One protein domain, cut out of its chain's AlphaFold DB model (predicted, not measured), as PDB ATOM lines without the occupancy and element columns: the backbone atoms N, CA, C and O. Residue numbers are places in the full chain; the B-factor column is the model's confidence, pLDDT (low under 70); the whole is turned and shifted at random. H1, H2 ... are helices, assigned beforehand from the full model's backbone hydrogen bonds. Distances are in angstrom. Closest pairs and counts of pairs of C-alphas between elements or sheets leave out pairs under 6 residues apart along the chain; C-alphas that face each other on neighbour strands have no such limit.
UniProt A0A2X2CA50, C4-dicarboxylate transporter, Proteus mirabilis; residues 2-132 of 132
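AT A GLANCE: This is residues 2 to 132 of the 132 residues of the protein "C4-dicarboxylate transporter" of Proteus mirabilis (UniProt A0A2X2CA50). An open frame with an empty middle: long helix H3 is its base, H2 packs on residues 57 to 65 of H3 and H1 on H2, while at the other end H4 turns off and H5 folds back, touching no helix. The 131 printed residues hold five named helices, H1 to H5 in chain order, and no named strand: all helix. The whole is extended, radius of gyration of the C-alphas 23.8 A, spanning 67 by 36 by 24 A.

IN THESE COORDINATES: H3, residues 57 to 92, is 50.8 A long and begins at C-alpha 57 (145.590, 145.643, 95.549). H2 is residues 24 to 42, 26.9 A; H1, residues 2 to 19, 26.1 A. H4 is residues 95 to 109, 22.8 A; H5, residues 113 to 131, 26.8 A, ends at C-alpha 131 (169.573, 177.206, 85.995).

HOW THE PARTS SIT: H3 touches H2, opposite ways at a shallow tilt of 28 degrees, a hairpin; their closest C-alphas, Leu 36 and Ile 61, are 6.5 A apart. H2 and H1 touch, a hairpin at 18 degrees, closest C-alphas Val 14 and Gly 31, 6.0 A. H3 and H4 are close but not clearly touching, about perpendicular at 74 degrees, closest C-alphas Met 90 and Ser 96, 5.5 A. H4 and H5 are only just apart, 8.2 A. Every O i to N i+4 pair is within hydrogen-bond range in H1, H2 and H5, 30 of 32 in H3 and 8 of 11 in H4.

THE WHOLE: The C-alphas farthest apart, Gln 55 and Thr 109, are 68.9 A apart. The printed part has no cut; the H2 to H3 link, 14 residues, is long. Residues 2 to 4, 37 to 61, 111 and 132 have pLDDT under 70.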
ATOM      1  N   THR A   2     133.071 160.976  96.168       62.75
ATOM      2  CA  THR A   2     133.650 160.560  97.465       62.75
ATOM      3  C   THR A   2     135.172 160.736  97.564       62.75
ATOM      4  O   THR A   2     135.659 161.238  98.572       62.75
ATOM      5  N   GLY A   3     135.930 160.429  96.506       66.50
ATOM      6  CA  GLY A   3     137.397 160.580  96.505       66.50
ATOM      7  C   GLY A   3     137.885 162.026  96.630       66.50
ATOM      8  O   GLY A   3     138.899 162.281  97.269       66.50
ATOM      9  N   LEU A   4     137.128 162.986  96.089       68.75
ATOM     10  CA  LEU A   4     137.482 164.408  96.142       68.75
ATOM     11  C   LEU A   4     137.281 164.989  97.550       68.75
ATOM     12  O   LEU A   4     138.079 165.802  98.005       68.75
ATOM     13  N   ILE A   5     136.260 164.509  98.266       75.19
ATOM     14  CA  ILE A   5     135.987 164.879  99.662       75.19
ATOM     15  C   ILE A   5     137.093 164.342 100.581       75.19
ATOM     16  O   ILE A   5     137.579 165.053 101.456       75.19
ATOM     17  N   ILE A   6     137.536 163.105 100.346       72.81
ATOM     18  CA  ILE A   6     138.606 162.471 101.127       72.81
ATOM     19  C   ILE A   6     139.951 163.137 100.847       72.81
ATOM     20  O   ILE A   6     140.689 163.434 101.785       72.81
ATOM     21  N   ALA A   7     140.244 163.441  99.579       72.31
ATOM     22  CA  ALA A   7     141.439 164.185  99.211       72.31
ATOM     23  C   ALA A   7     141.481 165.553  99.906       72.31
ATOM     24  O   ALA A   7     142.481 165.876 100.538       72.31
ATOM     25  N   ALA A   8     140.377 166.308  99.887       78.12
ATOM     26  CA  ALA A   8     140.287 167.602 100.562       78.12
ATOM     27  C   ALA A   8     140.501 167.498 102.084       78.12
ATOM     28  O   ALA A   8     141.211 168.323 102.663       78.12
ATOM     29  N   LEU A   9     139.945 166.467 102.729       80.69
ATOM     30  CA  LEU A   9     140.102 166.242 104.170       80.69
ATOM     31  C   LEU A   9     141.559 165.913 104.532       80.69
ATOM     32  O   LEU A   9     142.111 166.482 105.475       80.69
ATOM     33  N   VAL A  10     142.220 165.057 103.748       78.81
ATOM     34  CA  VAL A  10     143.635 164.714 103.959       78.81
ATOM     35  C   VAL A  10     144.546 165.906 103.663       78.81
ATOM     36  O   VAL A  10     145.483 166.153 104.421       78.81
ATOM     37  N   THR A  11     144.261 166.701 102.628       82.06
ATOM     38  CA  THR A  11     145.007 167.938 102.352       82.06
ATOM     39  C   THR A  11     144.870 168.938 103.499       82.06
ATOM     40  O   THR A  11     145.877 169.502 103.922       82.06
ATOM     41  N   ALA A  12     143.673 169.115 104.069       83.25
ATOM     42  CA  ALA A  12     143.476 169.975 105.238       83.25
ATOM     43  C   ALA A  12     144.283 169.489 106.456       83.25
ATOM     44  O   ALA A  12     144.895 170.296 107.158       83.25
ATOM     45  N   LEU A  13     144.358 168.171 106.668       80.31
ATOM     46  CA  LEU A  13     145.160 167.567 107.733       80.31
ATOM     47  C   LEU A  13     146.666 167.794 107.512       80.31
ATOM     48  O   LEU A  13     147.371 168.188 108.438       80.31
ATOM     49  N   VAL A  14     147.159 167.617 106.284       81.50
ATOM     50  CA  VAL A  14     148.559 167.896 105.909       81.50
ATOM     51  C   VAL A  14     148.906 169.369 106.136       81.50
ATOM     52  O   VAL A  14     149.939 169.665 106.735       81.50
ATOM     53  N   VAL A  15     148.030 170.292 105.727       81.25
ATOM     54  CA  VAL A  15     148.201 171.737 105.956       81.25
ATOM     55  C   VAL A  15     148.240 172.055 107.455       81.25
ATOM     56  O   VAL A  15     149.100 172.818 107.892       81.25
ATOM     57  N   TYR A  16     147.383 171.421 108.260       83.31
ATOM     58  CA  TYR A  16     147.402 171.569 109.717       83.31
ATOM     59  C   TYR A  16     148.709 171.054 110.345       83.31
ATOM     60  O   TYR A  16     149.272 171.702 111.230       83.31
ATOM     61  N   LEU A  17     149.244 169.924 109.865       79.94
ATOM     62  CA  LEU A  17     150.540 169.412 110.323       79.94
ATOM     63  C   LEU A  17     151.701 170.333 109.917       79.94
ATOM     64  O   LEU A  17     152.610 170.528 110.722       79.94
ATOM     65  N   LEU A  18     151.674 170.943 108.726       83.81
ATOM     66  CA  LEU A  18     152.666 171.960 108.349       83.81
ATOM     67  C   LEU A  18     152.587 173.191 109.265       83.81
ATOM     68  O   LEU A  18     153.618 173.670 109.735       83.81
ATOM     69  N   ALA A  19     151.378 173.671 109.574       82.12
ATOM     70  CA  ALA A  19     151.171 174.824 110.454       82.12
ATOM     71  C   ALA A  19     151.685 174.584 111.887       82.12
ATOM     72  O   ALA A  19     152.103 175.520 112.564       82.12
ATOM     73  N   ARG A  20     151.720 173.323 112.337       80.62
ATOM     74  CA  ARG A  20     152.235 172.924 113.657       80.62
ATOM     75  C   ARG A  20     153.772 172.859 113.730       80.62
ATOM     76  O   ARG A  20     154.319 172.440 114.746       80.62
ATOM     77  N   GLY A  21     154.474 173.289 112.679       76.75
ATOM     78  CA  GLY A  21     155.935 173.407 112.656       76.75
ATOM     79  C   GLY A  21     156.673 172.111 112.314       76.75
ATOM     80  O   GLY A  21     157.886 172.025 112.506       76.75
ATOM     81  N   TYR A  22     155.972 171.091 111.809       77.44
ATOM     82  CA  TYR A  22     156.625 169.877 111.323       77.44
ATOM     83  C   TYR A  22     157.329 170.131 109.987       77.44
ATOM     84  O   TYR A  22     156.884 170.929 109.161       77.44
ATOM     85  N   LYS A  23     158.439 169.417 109.754       82.38
ATOM     86  CA  LYS A  23     159.191 169.531 108.499       82.38
ATOM     87  C   LYS A  23     158.286 169.157 107.311       82.38
ATOM     88  O   LYS A  23     157.673 168.089 107.355       82.38
ATOM     89  N   PRO A  24     158.241 169.958 106.232       79.69
ATOM     90  CA  PRO A  24     157.361 169.693 105.097       79.69
ATOM     91  C   PRO A  24     157.612 168.337 104.429       79.69
ATOM     92  O   PRO A  24     156.663 167.687 104.004       79.69
ATOM     93  N   GLN A  25     158.871 167.878 104.362       75.94
ATOM     94  CA  GLN A  25     159.220 166.638 103.656       75.94
ATOM     95  C   GLN A  25     158.517 165.384 104.214       75.94
ATOM     96  O   GLN A  25     157.814 164.722 103.448       75.94
ATOM     97  N   PRO A  26     158.652 165.029 105.510       81.94
ATOM     98  CA  PRO A  26     157.981 163.849 106.053       81.94
ATOM     99  C   PRO A  26     156.459 163.995 106.075       81.94
ATOM    100  O   PRO A  26     155.754 163.017 105.848       81.94
ATOM    101  N   VAL A  27     155.939 165.203 106.311       82.56
ATOM    102  CA  VAL A  27     154.489 165.431 106.386       82.56
ATOM    103  C   VAL A  27     153.829 165.225 105.026       82.56
ATOM    104  O   VAL A  27     152.791 164.573 104.938       82.56
ATOM    105  N   LEU A  28     154.447 165.726 103.956       83.56
ATOM    106  CA  LEU A  28     153.918 165.576 102.605       83.56
ATOM    107  C   LEU A  28     154.024 164.125 102.113       83.56
ATOM    108  O   LEU A  28     153.107 163.631 101.461       83.56
ATOM    109  N   LEU A  29     155.105 163.424 102.470       84.25
ATOM    110  CA  LEU A  29     155.295 162.012 102.135       84.25
ATOM    111  C   LEU A  29     154.273 161.119 102.852       84.25
ATOM    112  O   LEU A  29     153.638 160.286 102.209       84.25
ATOM    113  N   LEU A  30     154.052 161.333 104.152       82.44
ATOM    114  CA  LEU A  30     153.020 160.623 104.916       82.44
ATOM    115  C   LEU A  30     151.611 160.946 104.404       82.44
ATOM    116  O   LEU A  30     150.796 160.038 104.262       82.44
ATOM    117  N   GLY A  31     151.337 162.209 104.066       81.31
ATOM    118  CA  GLY A  31     150.073 162.624 103.456       81.31
ATOM    119  C   GLY A  31     149.809 161.939 102.112       81.31
ATOM    120  O   GLY A  31     148.716 161.425 101.887       81.31
ATOM    121  N   GLY A  32     150.822 161.863 101.244       77.31
ATOM    122  CA  GLY A  32     150.745 161.133  99.976       77.31
ATOM    123  C   GLY A  32     150.539 159.629 100.168       77.31
ATOM    124  O   GLY A  32     149.727 159.026  99.472       77.31
ATOM    125  N   MET A  33     151.204 159.027 101.153       77.81
ATOM    126  CA  MET A  33     151.049 157.607 101.479       77.81
ATOM    127  C   MET A  33     149.641 157.288 102.008       77.81
ATOM    128  O   MET A  33     149.045 156.291 101.607       77.81
ATOM    129  N   LEU A  34     149.069 158.167 102.839       76.19
ATOM    130  CA  LEU A  34     147.678 158.071 103.294       76.19
ATOM    131  C   LEU A  34     146.686 158.193 102.131       76.19
ATOM    132  O   LEU A  34     145.738 157.412 102.059       76.19
ATOM    133  N   LEU A  35     146.911 159.122 101.197       74.38
ATOM    134  CA  LEU A  35     146.086 159.248  99.991       74.38
ATOM    135  C   LEU A  35     146.146 157.983  99.129       74.38
ATOM    136  O   LEU A  35     145.099 157.490  98.710       74.38
ATOM    137  N   LEU A  36     147.334 157.419  98.900       73.12
ATOM    138  CA  LEU A  36     147.493 156.178  98.132       73.12
ATOM    139  C   LEU A  36     146.763 154.995  98.793       73.12
ATOM    140  O   LEU A  36     146.049 154.261  98.111       73.12
ATOM    141  N   LEU A  37     146.858 154.857 100.122       69.81
ATOM    142  CA  LEU A  37     146.146 153.825 100.893       69.81
ATOM    143  C   LEU A  37     144.618 153.975 100.819       69.81
ATOM    144  O   LEU A  37     143.896 152.991 100.625       69.81
ATOM    145  N   LEU A  38     144.110 155.203 100.950       66.88
ATOM    146  CA  LEU A  38     142.673 155.489 100.897       66.88
ATOM    147  C   LEU A  38     142.102 155.276  99.493       66.88
ATOM    148  O   LEU A  38     141.003 154.742  99.353       66.88
ATOM    149  N   THR A  39     142.860 155.628  98.453       65.12
ATOM    150  CA  THR A  39     142.415 155.456  97.063       65.12
ATOM    151  C   THR A  39     142.375 153.977  96.671       65.12
ATOM    152  O   THR A  39     141.406 153.533  96.058       65.12
ATOM    153  N   ALA A  40     143.346 153.178  97.127       62.28
ATOM    154  CA  ALA A  40     143.317 151.727  96.963       62.28
ATOM    155  C   ALA A  40     142.175 151.054  97.749       62.28
ATOM    156  O   ALA A  40     141.582 150.089  97.272       62.28
ATOM    157  N   SER A  41     141.804 151.559  98.927       59.09
ATOM    158  CA  SER A  41     140.721 150.967  99.732       59.09
ATOM    159  C   SER A  41     139.324 151.203  99.138       59.09
ATOM    160  O   SER A  41     138.437 150.380  99.337       59.09
ATOM    161  N   LEU A  42     139.121 152.293  98.390       57.47
ATOM    162  CA  LEU A  42     137.792 152.747  97.956       57.47
ATOM    163  C   LEU A  42     137.412 152.418  96.503       57.47
ATOM    164  O   LEU A  42     136.303 152.761  96.108       57.47
ATOM    165  N   ASP A  43     138.282 151.759  95.724       56.06
ATOM    166  CA  ASP A  43     138.003 151.354  94.323       56.06
ATOM    167  C   ASP A  43     137.496 152.515  93.438       56.06
ATOM    168  O   ASP A  43     136.700 152.366  92.512       56.06
ATOM    169  N   LEU A  44     137.934 153.734  93.760       52.50
ATOM    170  CA  LEU A  44     137.560 154.939  93.036       52.50
ATOM    171  C   LEU A  44     138.504 155.103  91.849       52.50
ATOM    172  O   LEU A  44     139.469 155.859  91.920       52.50
ATOM    173  N   ASN A  45     138.152 154.415  90.763       47.22
ATOM    174  CA  ASN A  45     138.854 154.349  89.481       47.22
ATOM    175  C   ASN A  45     140.188 153.580  89.501       47.22
ATOM    176  O   ASN A  45     140.937 153.637  90.479       47.22
ATOM    177  N   PRO A  46     140.509 152.873  88.402       48.59
ATOM    178  CA  PRO A  46     141.719 152.080  88.310       48.59
ATOM    179  C   PRO A  46     142.919 153.029  88.337       48.59
ATOM    180  O   PRO A  46     143.114 153.860  87.452       48.59
ATOM    181  N   LEU A  47     143.714 152.920  89.399       53.06
ATOM    182  CA  LEU A  47     144.924 153.716  89.611       53.06
ATOM    183  C   LEU A  47     146.034 153.385  88.594       53.06
ATOM    184  O   LEU A  47     147.032 154.100  88.523       53.06
ATOM    185  N   LEU A  48     145.851 152.330  87.792       48.19
ATOM    186  CA  LEU A  48     146.717 151.917  86.693       48.19
ATOM    187  C   LEU A  48     145.870 151.472  85.485       48.19
ATOM    188  O   LEU A  48     144.827 150.851  85.680       48.19
ATOM    189  N   PRO A  49     146.308 151.710  84.235       41.66
ATOM    190  CA  PRO A  49     145.746 151.007  83.085       41.66
ATOM    191  C   PRO A  49     145.901 149.490  83.288       41.66
ATOM    192  O   PRO A  49     146.960 149.037  83.728       41.66
ATOM    193  N   GLU A  50     144.867 148.720  82.939       45.00
ATOM    194  CA  GLU A  50     144.664 147.276  83.208       45.00
ATOM    195  C   GLU A  50     145.827 146.327  82.829       45.00
ATOM    196  O   GLU A  50     145.805 145.147  83.161       45.00
ATOM    197  N   ASN A  51     146.881 146.822  82.179       45.28
ATOM    198  CA  ASN A  51     148.040 146.051  81.724       45.28
ATOM    199  C   ASN A  51     149.196 145.930  82.739       45.28
ATOM    200  O   ASN A  51     150.241 145.376  82.400       45.28
ATOM    201  N   LYS A  52     149.054 146.447  83.968       44.34
ATOM    202  CA  LYS A  52     150.058 146.287  85.044       44.34
ATOM    203  C   LYS A  52     149.479 145.923  86.414       44.34
ATOM    204  O   LYS A  52     150.217 145.958  87.392       44.34
ATOM    205  N   SER A  53     148.201 145.563  86.512       38.03
ATOM    206  CA  SER A  53     147.647 145.122  87.793       38.03
ATOM    207  C   SER A  53     148.186 143.745  88.154       38.03
ATOM    208  O   SER A  53     147.799 142.725  87.579       38.03
ATOM    209  N   THR A  54     149.068 143.713  89.147       44.22
ATOM    210  CA  THR A  54     149.292 142.483  89.900       44.22
ATOM    211  C   THR A  54     148.023 142.290  90.721       44.22
ATOM    212  O   THR A  54     147.599 143.208  91.409       44.22
ATOM    213  N   GLN A  55     147.381 141.127  90.643       49.31
ATOM    214  CA  GLN A  55     146.058 140.800  91.217       49.31
ATOM    215  C   GLN A  55     145.906 141.015  92.756       49.31
ATOM    216  O   GLN A  55     144.907 140.616  93.345       49.31
ATOM    217  N   PHE A  56     146.877 141.651  93.423       49.00
ATOM    218  CA  PHE A  56     146.873 142.063  94.823       49.00
ATOM    219  C   PHE A  56     146.944 143.592  94.960       49.00
ATOM    220  O   PHE A  56     148.007 144.201  94.855       49.00
ATOM    221  N   LYS A  57     145.810 144.197  95.331       56.22
ATOM    222  CA  LYS A  57     145.590 145.643  95.549       56.22
ATOM    223  C   LYS A  57     146.617 146.343  96.459       56.22
ATOM    224  O   LYS A  57     146.835 147.541  96.342       56.22
ATOM    225  N   TYR A  58     147.242 145.600  97.374       57.78
ATOM    226  CA  TYR A  58     148.280 146.107  98.278       57.78
ATOM    227  C   TYR A  58     149.666 146.202  97.623       57.78
ATOM    228  O   TYR A  58     150.468 147.049  98.014       57.78
ATOM    229  N   PHE A  59     149.952 145.354  96.631       63.34
ATOM    230  CA  PHE A  59     151.244 145.330  95.942       63.34
ATOM    231  C   PHE A  59     151.376 146.502  94.959       63.34
ATOM    232  O   PHE A  59     152.440 147.115  94.883       63.34
ATOM    233  N   ASP A  60     150.272 146.908  94.320       66.31
ATOM    234  CA  ASP A  60     150.219 148.081  93.432       66.31
ATOM    235  C   ASP A  60     150.571 149.394  94.169       66.31
ATOM    236  O   ASP A  60     151.256 150.258  93.623       66.31
ATOM    237  N   ILE A  61     150.187 149.538  95.448       67.69
ATOM    238  CA  ILE A  61     150.528 150.713  96.277       67.69
ATOM    239  C   ILE A  61     152.038 150.788  96.514       67.69
ATOM    240  O   ILE A  61     152.651 151.852  96.390       67.69
ATOM    241  N   PHE A  62     152.643 149.649  96.858       71.94
ATOM    242  CA  PHE A  62     154.080 149.566  97.096       71.94
ATOM    243  C   PHE A  62     154.872 149.783  95.804       71.94
ATOM    244  O   PHE A  62     155.927 150.418  95.834       71.94
ATOM    245  N   GLN A  63     154.342 149.327  94.667       73.81
ATOM    246  CA  GLN A  63     154.938 149.547  93.355       73.81
ATOM    247  C   GLN A  63     154.938 151.032  92.969       73.81
ATOM    248  O   GLN A  63     156.002 151.564  92.663       73.81
ATOM    249  N   ILE A  64     153.808 151.739  93.091       75.44
ATOM    250  CA  ILE A  64     153.739 153.189  92.824       75.44
ATOM    251  C   ILE A  64     154.690 153.965  93.743       75.44
ATOM    252  O   ILE A  64     155.416 154.856  93.295       75.44
ATOM    253  N   PHE A  65     154.713 153.630  95.035       81.06
ATOM    254  CA  PHE A  65     155.619 154.269  95.987       81.06
ATOM    255  C   PHE A  65     157.088 154.046  95.604       81.06
ATOM    256  O   PHE A  65     157.876 154.997  95.573       81.06
ATOM    257  N   THR A  66     157.441 152.804  95.268       79.19
ATOM    258  CA  THR A  66     158.797 152.427  94.862       79.19
ATOM    259  C   THR A  66     159.197 153.107  93.557       79.19
ATOM    260  O   THR A  66     160.316 153.596  93.470       79.19
ATOM    261  N   ASP A  67     158.300 153.237  92.580       83.19
ATOM    262  CA  ASP A  67     158.573 153.916  91.308       83.19
ATOM    263  C   ASP A  67     158.846 155.420  91.506       83.19
ATOM    264  O   ASP A  67     159.799 155.980  90.948       83.19
ATOM    265  N   ILE A  68     158.062 156.093  92.357       83.38
ATOM    266  CA  ILE A  68     158.267 157.516  92.678       83.38
ATOM    267  C   ILE A  68     159.578 157.718  93.450       83.38
ATOM    268  O   ILE A  68     160.317 158.670  93.182       83.38
ATOM    269  N   MET A  69     159.885 156.845  94.410       84.50
ATOM    270  CA  MET A  69     161.147 156.912  95.148       84.50
ATOM    271  C   MET A  69     162.334 156.592  94.244       84.50
ATOM    272  O   MET A  69     163.302 157.343  94.247       84.50
ATOM    273  N   SER A  70     162.250 155.540  93.433       86.94
ATOM    274  CA  SER A  70     163.309 155.107  92.521       86.94
ATOM    275  C   SER A  70     163.618 156.175  91.479       86.94
ATOM    276  O   SER A  70     164.777 156.522  91.308       86.94
ATOM    277  N   SER A  71     162.613 156.794  90.853       86.94
ATOM    278  CA  SER A  71     162.844 157.881  89.885       86.94
ATOM    279  C   SER A  71     163.534 159.100  90.512       86.94
ATOM    280  O   SER A  71     164.476 159.647  89.932       86.94
ATOM    281  N   ARG A  72     163.133 159.508  91.724       86.69
ATOM    282  CA  ARG A  72     163.762 160.629  92.445       86.69
ATOM    283  C   ARG A  72     165.159 160.286  92.951       86.69
ATOM    284  O   ARG A  72     166.059 161.110  92.821       86.69
ATOM    285  N   LEU A  73     165.342 159.093  93.513       87.81
ATOM    286  CA  LEU A  73     166.634 158.603  93.996       87.81
ATOM    287  C   LEU A  73     167.594 158.338  92.841       87.81
ATOM    288  O   LEU A  73     168.775 158.615  92.984       87.81
ATOM    289  N   ALA A  74     167.113 157.873  91.693       90.44
ATOM    290  CA  ALA A  74     167.919 157.740  90.492       90.44
ATOM    291  C   ALA A  74     168.333 159.120  89.978       90.44
ATOM    292  O   ALA A  74     169.516 159.345  89.779       90.44
ATOM    293  N   GLY A  75     167.410 160.078  89.839       88.38
ATOM    294  CA  GLY A  75     167.749 161.427  89.373       88.38
ATOM    295  C   GLY A  75     168.701 162.173  90.318       88.38
ATOM    296  O   GLY A  75     169.793 162.586  89.924       88.38
ATOM    297  N   LEU A  76     168.316 162.323  91.588       92.00
ATOM    298  CA  LEU A  76     169.122 163.028  92.591       92.00
ATOM    299  C   LEU A  76     170.369 162.230  92.986       92.00
ATOM    300  O   LEU A  76     171.442 162.798  93.142       92.00
ATOM    301  N   GLY A  77     170.260 160.912  93.127       91.00
ATOM    302  CA  GLY A  77     171.391 160.057  93.478       91.00
ATOM    303  C   GLY A  77     172.433 159.998  92.370       91.00
ATOM    304  O   GLY A  77     173.615 160.145  92.666       91.00
ATOM    305  N   LEU A  78     172.026 159.875  91.102       93.44
ATOM    306  CA  LEU A  78     172.959 159.871  89.971       93.44
ATOM    307  C   LEU A  78     173.642 161.231  89.798       93.44
ATOM    308  O   LEU A  78     174.852 161.278  89.594       93.44
ATOM    309  N   THR A  79     172.907 162.337  89.944       93.31
ATOM    310  CA  THR A  79     173.504 163.685  89.891       93.31
ATOM    311  C   THR A  79     174.473 163.928  91.049       93.31
ATOM    312  O   THR A  79     175.586 164.396  90.818       93.31
ATOM    313  N   LEU A  80     174.123 163.539  92.279       93.88
ATOM    314  CA  LEU A  80     175.027 163.633  93.431       93.88
ATOM    315  C   LEU A  80     176.257 162.727  93.284       93.88
ATOM    316  O   LEU A  80     177.364 163.168  93.581       93.88
ATOM    317  N   MET A  81     176.095 161.494  92.792       95.25
ATOM    318  CA  MET A  81     177.209 160.583  92.500       95.25
ATOM    319  C   MET A  81     178.139 161.152  91.430       95.25
ATOM    320  O   MET A  81     179.356 161.069  91.584       95.25
ATOM    321  N   ALA A  82     177.589 161.759  90.377       94.69
ATOM    322  CA  ALA A  82     178.373 162.398  89.328       94.69
ATOM    323  C   ALA A  82     179.170 163.595  89.871       94.69
ATOM    324  O   ALA A  82     180.377 163.673  89.645       94.69
ATOM    325  N   ILE A  83     178.537 164.485  90.648       93.94
ATOM    326  CA  ILE A  83     179.206 165.645  91.265       93.94
ATOM    327  C   ILE A  83     180.281 165.188  92.259       93.94
ATOM    328  O   ILE A  83     181.406 165.689  92.228       93.94
ATOM    329  N   ALA A  84     179.973 164.213  93.117       94.00
ATOM    330  CA  ALA A  84     180.924 163.669  94.086       94.00
ATOM    331  C   ALA A  84     182.094 162.944  93.401       94.00
ATOM    332  O   ALA A  84     183.247 163.113  93.801       94.00
ATOM    333  N   GLY A  85     181.819 162.168  92.349       93.88
ATOM    334  CA  GLY A  85     182.830 161.488  91.542       93.88
ATOM    335  C   GLY A  85     183.758 162.476  90.839       93.88
ATOM    336  O   GLY A  85     184.979 162.340  90.927       93.88
ATOM    337  N   PHE A  86     183.194 163.515  90.222       93.38
ATOM    338  CA  PHE A  86     183.954 164.595  89.598       93.38
ATOM    339  C   PHE A  86     184.806 165.361  90.616       93.38
ATOM    340  O   PHE A  86     185.998 165.560  90.390       93.38
ATOM    341  N   SER A  87     184.235 165.718  91.768       93.25
ATOM    342  CA  SER A  87     184.961 166.378  92.857       93.25
ATOM    343  C   SER A  87     186.147 165.534  93.340       93.25
ATOM    344  O   SER A  87     187.269 166.036  93.422       93.25
ATOM    345  N   ARG A  88     185.941 164.231  93.568       91.88
ATOM    346  CA  ARG A  88     187.012 163.314  93.987       91.88
ATOM    347  C   ARG A  88     188.091 163.157  92.917       91.88
ATOM    348  O   ARG A  88     189.273 163.097  93.249       91.88
ATOM    349  N   TYR A  89     187.700 163.109  91.647       94.44
ATOM    350  CA  TYR A  89     188.638 163.048  90.531       94.44
ATOM    351  C   TYR A  89     189.474 164.334  90.409       94.44
ATOM    352  O   TYR A  89     190.697 164.263  90.299       94.44
ATOM    353  N   MET A  90     188.854 165.514  90.521       92.19
ATOM    354  CA  MET A  90     189.557 166.806  90.519       92.19
ATOM    355  C   MET A  90     190.536 166.960  91.687       92.19
ATOM    356  O   MET A  90     191.601 167.563  91.524       92.19
ATOM    357  N   GLU A  91     190.179 166.442  92.862       91.88
ATOM    358  CA  GLU A  91     191.060 166.409  94.032       91.88
ATOM    359  C   GLU A  91     192.263 165.485  93.778       91.88
ATOM    360  O   GLU A  91     193.397 165.859  94.073       91.88
ATOM    361  N   HIS A  92     192.037 164.317  93.163       92.38
ATOM    362  CA  HIS A  92     193.087 163.342  92.855       92.38
ATOM    363  C   HIS A  92     194.132 163.872  91.862       92.38
ATOM    364  O   HIS A  92     195.325 163.663  92.064       92.38
ATOM    365  N   VAL A  93     193.703 164.599  90.827       92.19
ATOM    366  CA  VAL A  93     194.607 165.224  89.838       92.19
ATOM    367  C   VAL A  93     195.271 166.501  90.396       92.19
ATOM    368  O   VAL A  93     196.152 167.082  89.768       92.19
ATOM    369  N   GLY A  94     194.876 166.964  91.587       86.62
ATOM    370  CA  GLY A  94     195.406 168.183  92.209       86.62
ATOM    371  C   GLY A  94     194.869 169.486  91.602       86.62
ATOM    372  O   GLY A  94     195.260 170.572  92.033       86.62
ATOM    373  N   ALA A  95     193.934 169.396  90.652       89.62
ATOM    374  CA  ALA A  95     193.315 170.545  89.995       89.62
ATOM    375  C   ALA A  95     192.532 171.418  90.987       89.62
ATOM    376  O   ALA A  95     192.621 172.642  90.928       89.62
ATOM    377  N   SER A  96     191.836 170.790  91.945       86.25
ATOM    378  CA  SER A  96     191.138 171.468  93.051       86.25
ATOM    379  C   SER A  96     192.075 172.436  93.794       86.25
ATOM    380  O   SER A  96     191.802 173.632  93.904       86.25
ATOM    381  N   ARG A  97     193.256 171.954  94.202       85.38
ATOM    382  CA  ARG A  97     194.251 172.731  94.963       85.38
ATOM    383  C   ARG A  97     194.865 173.868  94.150       85.38
ATOM    384  O   ARG A  97     195.047 174.961  94.682       85.38
ATOM    385  N   ALA A  98     195.155 173.632  92.871       87.31
ATOM    386  CA  ALA A  98     195.652 174.670  91.969       87.31
ATOM    387  C   ALA A  98     194.620 175.794  91.777       87.31
ATOM    388  O   ALA A  98     194.976 176.972  91.801       87.31
ATOM    389  N   LEU A  99     193.339 175.435  91.659       86.38
ATOM    390  CA  LEU A  99     192.245 176.393  91.554       86.38
ATOM    391  C   LEU A  99     192.139 177.246  92.829       86.38
ATOM    392  O   LEU A  99     192.141 178.474  92.752       86.38
ATOM    393  N   PHE A 100     192.138 176.614  94.009       84.75
ATOM    394  CA  PHE A 100     192.099 177.328  95.288       84.75
ATOM    395  C   PHE A 100     193.285 178.279  95.475       84.75
ATOM    396  O   PHE A 100     193.075 179.403  95.919       84.75
ATOM    397  N   ALA A 101     194.500 177.896  95.075       85.12
ATOM    398  CA  ALA A 101     195.678 178.762  95.179       85.12
ATOM    399  C   ALA A 101     195.557 180.053  94.342       85.12
ATOM    400  O   ALA A 101     196.065 181.108  94.734       85.12
ATOM    401  N   ILE A 102     194.864 179.991  93.199       85.56
ATOM    402  CA  ILE A 102     194.584 181.162  92.355       85.56
ATOM    403  C   ILE A 102     193.507 182.040  93.003       85.56
ATOM    404  O   ILE A 102     193.655 183.262  93.032       85.56
ATOM    405  N   PHE A 103     192.458 181.432  93.564       82.12
ATOM    406  CA  PHE A 103     191.345 182.151  94.195       82.12
ATOM    407  C   PHE A 103     191.654 182.693  95.600       82.12
ATOM    408  O   PHE A 103     191.047 183.677  96.021       82.12
ATOM    409  N   GLU A 104     192.625 182.133  96.319       81.38
ATOM    410  CA  GLU A 104     193.001 182.581  97.665       81.38
ATOM    411  C   GLU A 104     193.588 184.005  97.665       81.38
ATOM    412  O   GLU A 104     193.321 184.792  98.576       81.38
ATOM    413  N   LYS A 105     194.341 184.377  96.620       75.75
ATOM    414  CA  LYS A 105     194.937 185.717  96.465       75.75
ATOM    415  C   LYS A 105     193.898 186.855  96.399       75.75
ATOM    416  O   LYS A 105     194.009 187.790  97.198       75.75
ATOM    417  N   PRO A 106     192.888 186.822  95.506       74.38
ATOM    418  CA  PRO A 106     191.850 187.851  95.473       74.38
ATOM    419  C   PRO A 106     190.935 187.800  96.705       74.38
ATOM    420  O   PRO A 106     190.557 188.857  97.207       74.38
ATOM    421  N   LEU A 107     190.641 186.615  97.261       70.19
ATOM    422  CA  LEU A 107     189.789 186.503  98.455       70.19
ATOM    423  C   LEU A 107     190.428 187.125  99.703       70.19
ATOM    424  O   LEU A 107     189.744 187.833 100.439       70.19
ATOM    425  N   LYS A 108     191.735 186.936  99.931       71.00
ATOM    426  CA  LYS A 108     192.444 187.547 101.076       71.00
ATOM    427  C   LYS A 108     192.514 189.073 101.019       71.00
ATOM    428  O   LYS A 108     192.719 189.714 102.048       71.00
ATOM    429  N   THR A 109     192.343 189.661  99.836       71.06
ATOM    430  CA  THR A 109     192.308 191.121  99.672       71.06
ATOM    431  C   THR A 109     191.031 191.715 100.282       71.06
ATOM    432  O   THR A 109     191.043 192.842 100.780       71.06
ATOM    433  N   ILE A 110     189.941 190.942 100.341       73.69
ATOM    434  CA  ILE A 110     188.674 191.356 100.949       73.69
ATOM    435  C   ILE A 110     188.693 190.983 102.438       73.69
ATOM    436  O   ILE A 110     188.303 189.892 102.839       73.69
ATOM    437  N   LYS A 111     189.131 191.918 103.291       67.88
ATOM    438  CA  LYS A 111     189.193 191.728 104.757       67.88
ATOM    439  C   LYS A 111     187.822 191.658 105.449       67.88
ATOM    440  O   LYS A 111     187.763 191.346 106.633       67.88
ATOM    441  N   SER A 112     186.734 191.978 104.743       78.69
ATOM    442  CA  SER A 112     185.375 192.002 105.294       78.69
ATOM    443  C   SER A 112     184.623 190.691 104.999       78.69
ATOM    444  O   SER A 112     184.157 190.504 103.872       78.69
ATOM    445  N   PRO A 113     184.448 189.793 105.990       78.25
ATOM    446  CA  PRO A 113     183.719 188.534 105.800       78.25
ATOM    447  C   PRO A 113     182.235 188.745 105.448       78.25
ATOM    448  O   PRO A 113     181.652 187.942 104.725       78.25
ATOM    449  N   TYR A 114     181.631 189.854 105.884       82.81
ATOM    450  CA  TYR A 114     180.249 190.203 105.533       82.81
ATOM    451  C   TYR A 114     180.092 190.587 104.060       82.81
ATOM    452  O   TYR A 114     179.106 190.226 103.423       82.81
ATOM    453  N   LEU A 115     181.075 191.287 103.494       82.81
ATOM    454  CA  LEU A 115     181.037 191.708 102.093       82.81
ATOM    455  C   LEU A 115     181.224 190.500 101.156       82.81
ATOM    456  O   LEU A 115     180.548 190.406 100.136       82.81
ATOM    457  N   LEU A 116     182.042 189.519 101.562       84.31
ATOM    458  CA  LEU A 116     182.138 188.210 100.901       84.31
ATOM    459  C   LEU A 116     180.806 187.448 100.917       84.31
ATOM    460  O   LEU A 116     180.423 186.887  99.894       84.31
ATOM    461  N   LEU A 117     180.081 187.460 102.040       86.88
ATOM    462  CA  LEU A 117     178.751 186.848 102.150       86.88
ATOM    463  C   LEU A 117     177.750 187.465 101.166       86.88
ATOM    464  O   LEU A 117     177.057 186.738 100.457       86.88
ATOM    465  N   VAL A 118     177.708 188.798 101.085       88.69
ATOM    466  CA  VAL A 118     176.807 189.514 100.166       88.69
ATOM    467  C   VAL A 118     177.163 189.225  98.707       88.69
ATOM    468  O   VAL A 118     176.276 188.913  97.916       88.69
ATOM    469  N   ILE A 119     178.450 189.264  98.348       87.50
ATOM    470  CA  ILE A 119     178.901 188.938  96.986       87.50
ATOM    471  C   ILE A 119     178.570 187.481  96.646       87.50
ATOM    472  O   ILE A 119     178.023 187.221  95.577       87.50
ATOM    473  N   SER A 120     178.844 186.538  97.552       87.38
ATOM    474  CA  SER A 120     178.520 185.123  97.347       87.38
ATOM    475  C   SER A 120     177.025 184.923  97.125       87.38
ATOM    476  O   SER A 120     176.647 184.175  96.231       87.38
ATOM    477  N   PHE A 121     176.175 185.608  97.894       91.00
ATOM    478  CA  PHE A 121     174.726 185.534  97.730       91.00
ATOM    479  C   PHE A 121     174.267 186.073  96.368       91.00
ATOM    480  O   PHE A 121     173.470 185.425  95.690       91.00
ATOM    481  N   LEU A 122     174.790 187.227  95.941       90.75
ATOM    482  CA  LEU A 122     174.465 187.801  94.632       90.75
ATOM    483  C   LEU A 122     174.895 186.881  93.487       90.75
ATOM    484  O   LEU A 122     174.121 186.661  92.560       90.75
ATOM    485  N   VAL A 123     176.092 186.295  93.578       90.69
ATOM    486  CA  VAL A 123     176.568 185.307  92.602       90.69
ATOM    487  C   VAL A 123     175.630 184.103  92.578       90.69
ATOM    488  O   VAL A 123     175.152 183.738  91.509       90.69
ATOM    489  N   THR A 124     175.283 183.525  93.731       91.44
ATOM    490  CA  THR A 124     174.339 182.399  93.791       91.44
ATOM    491  C   THR A 124     173.000 182.734  93.136       91.44
ATOM    492  O   THR A 124     172.464 181.900  92.410       91.44
ATOM    493  N   GLN A 125     172.480 183.949  93.321       90.88
ATOM    494  CA  GLN A 125     171.219 184.340  92.694       90.88
ATOM    495  C   GLN A 125     171.304 184.488  91.173       90.88
ATOM    496  O   GLN A 125     170.389 184.061  90.471       90.88
ATOM    497  N   ILE A 126     172.412 185.014  90.646       92.06
ATOM    498  CA  ILE A 126     172.638 185.079  89.192       92.06
ATOM    499  C   ILE A 126     172.689 183.666  88.597       92.06
ATOM    500  O   ILE A 126     172.080 183.406  87.561       92.06
ATOM    501  N   PHE A 127     173.365 182.733  89.273       89.94
ATOM    502  CA  PHE A 127     173.417 181.332  88.849       89.94
ATOM    503  C   PHE A 127     172.042 180.661  88.924       89.94
ATOM    504  O   PHE A 127     171.676 179.934  88.006       89.94
ATOM    505  N   SER A 128     171.257 180.924  89.974       88.88
ATOM    506  CA  SER A 128     169.904 180.371  90.101       88.88
ATOM    507  C   SER A 128     168.992 180.809  88.958       88.88
ATOM    508  O   SER A 128     168.177 180.013  88.504       88.88
ATOM    509  N   TYR A 129     169.128 182.049  88.487       84.94
ATOM    510  CA  TYR A 129     168.365 182.541  87.342       84.94
ATOM    511  C   TYR A 129     168.749 181.836  86.034       84.94
ATOM    512  O   TYR A 129     167.904 181.637  85.172       84.94
ATOM    513  N   PHE A 130     170.013 181.433  85.888       87.06
ATOM    514  CA  PHE A 130     170.496 180.729  84.698       87.06
ATOM    515  C   PHE A 130     170.126 179.235  84.675       87.06
ATOM    516  O   PHE A 130     170.055 178.635  83.607       87.06
ATOM    517  N   TYR A 131     169.928 178.624  85.847       72.06
ATOM    518  CA  TYR A 131     169.573 177.206  85.995       72.06
ATOM    519  C   TYR A 131     168.058 176.929  86.029       72.06
ATOM    520  O   TYR A 131     167.678 175.756  86.008       72.06
ATOM    521  N   SER A 132     167.217 177.968  86.130       56.69
ATOM    522  CA  SER A 132     165.748 177.861  86.079       56.69
ATOM    523  C   SER A 132     165.219 177.862  84.652       56.69
ATOM    524  O   SER A 132     164.104 177.316  84.498       56.69
TER     525      SER A 132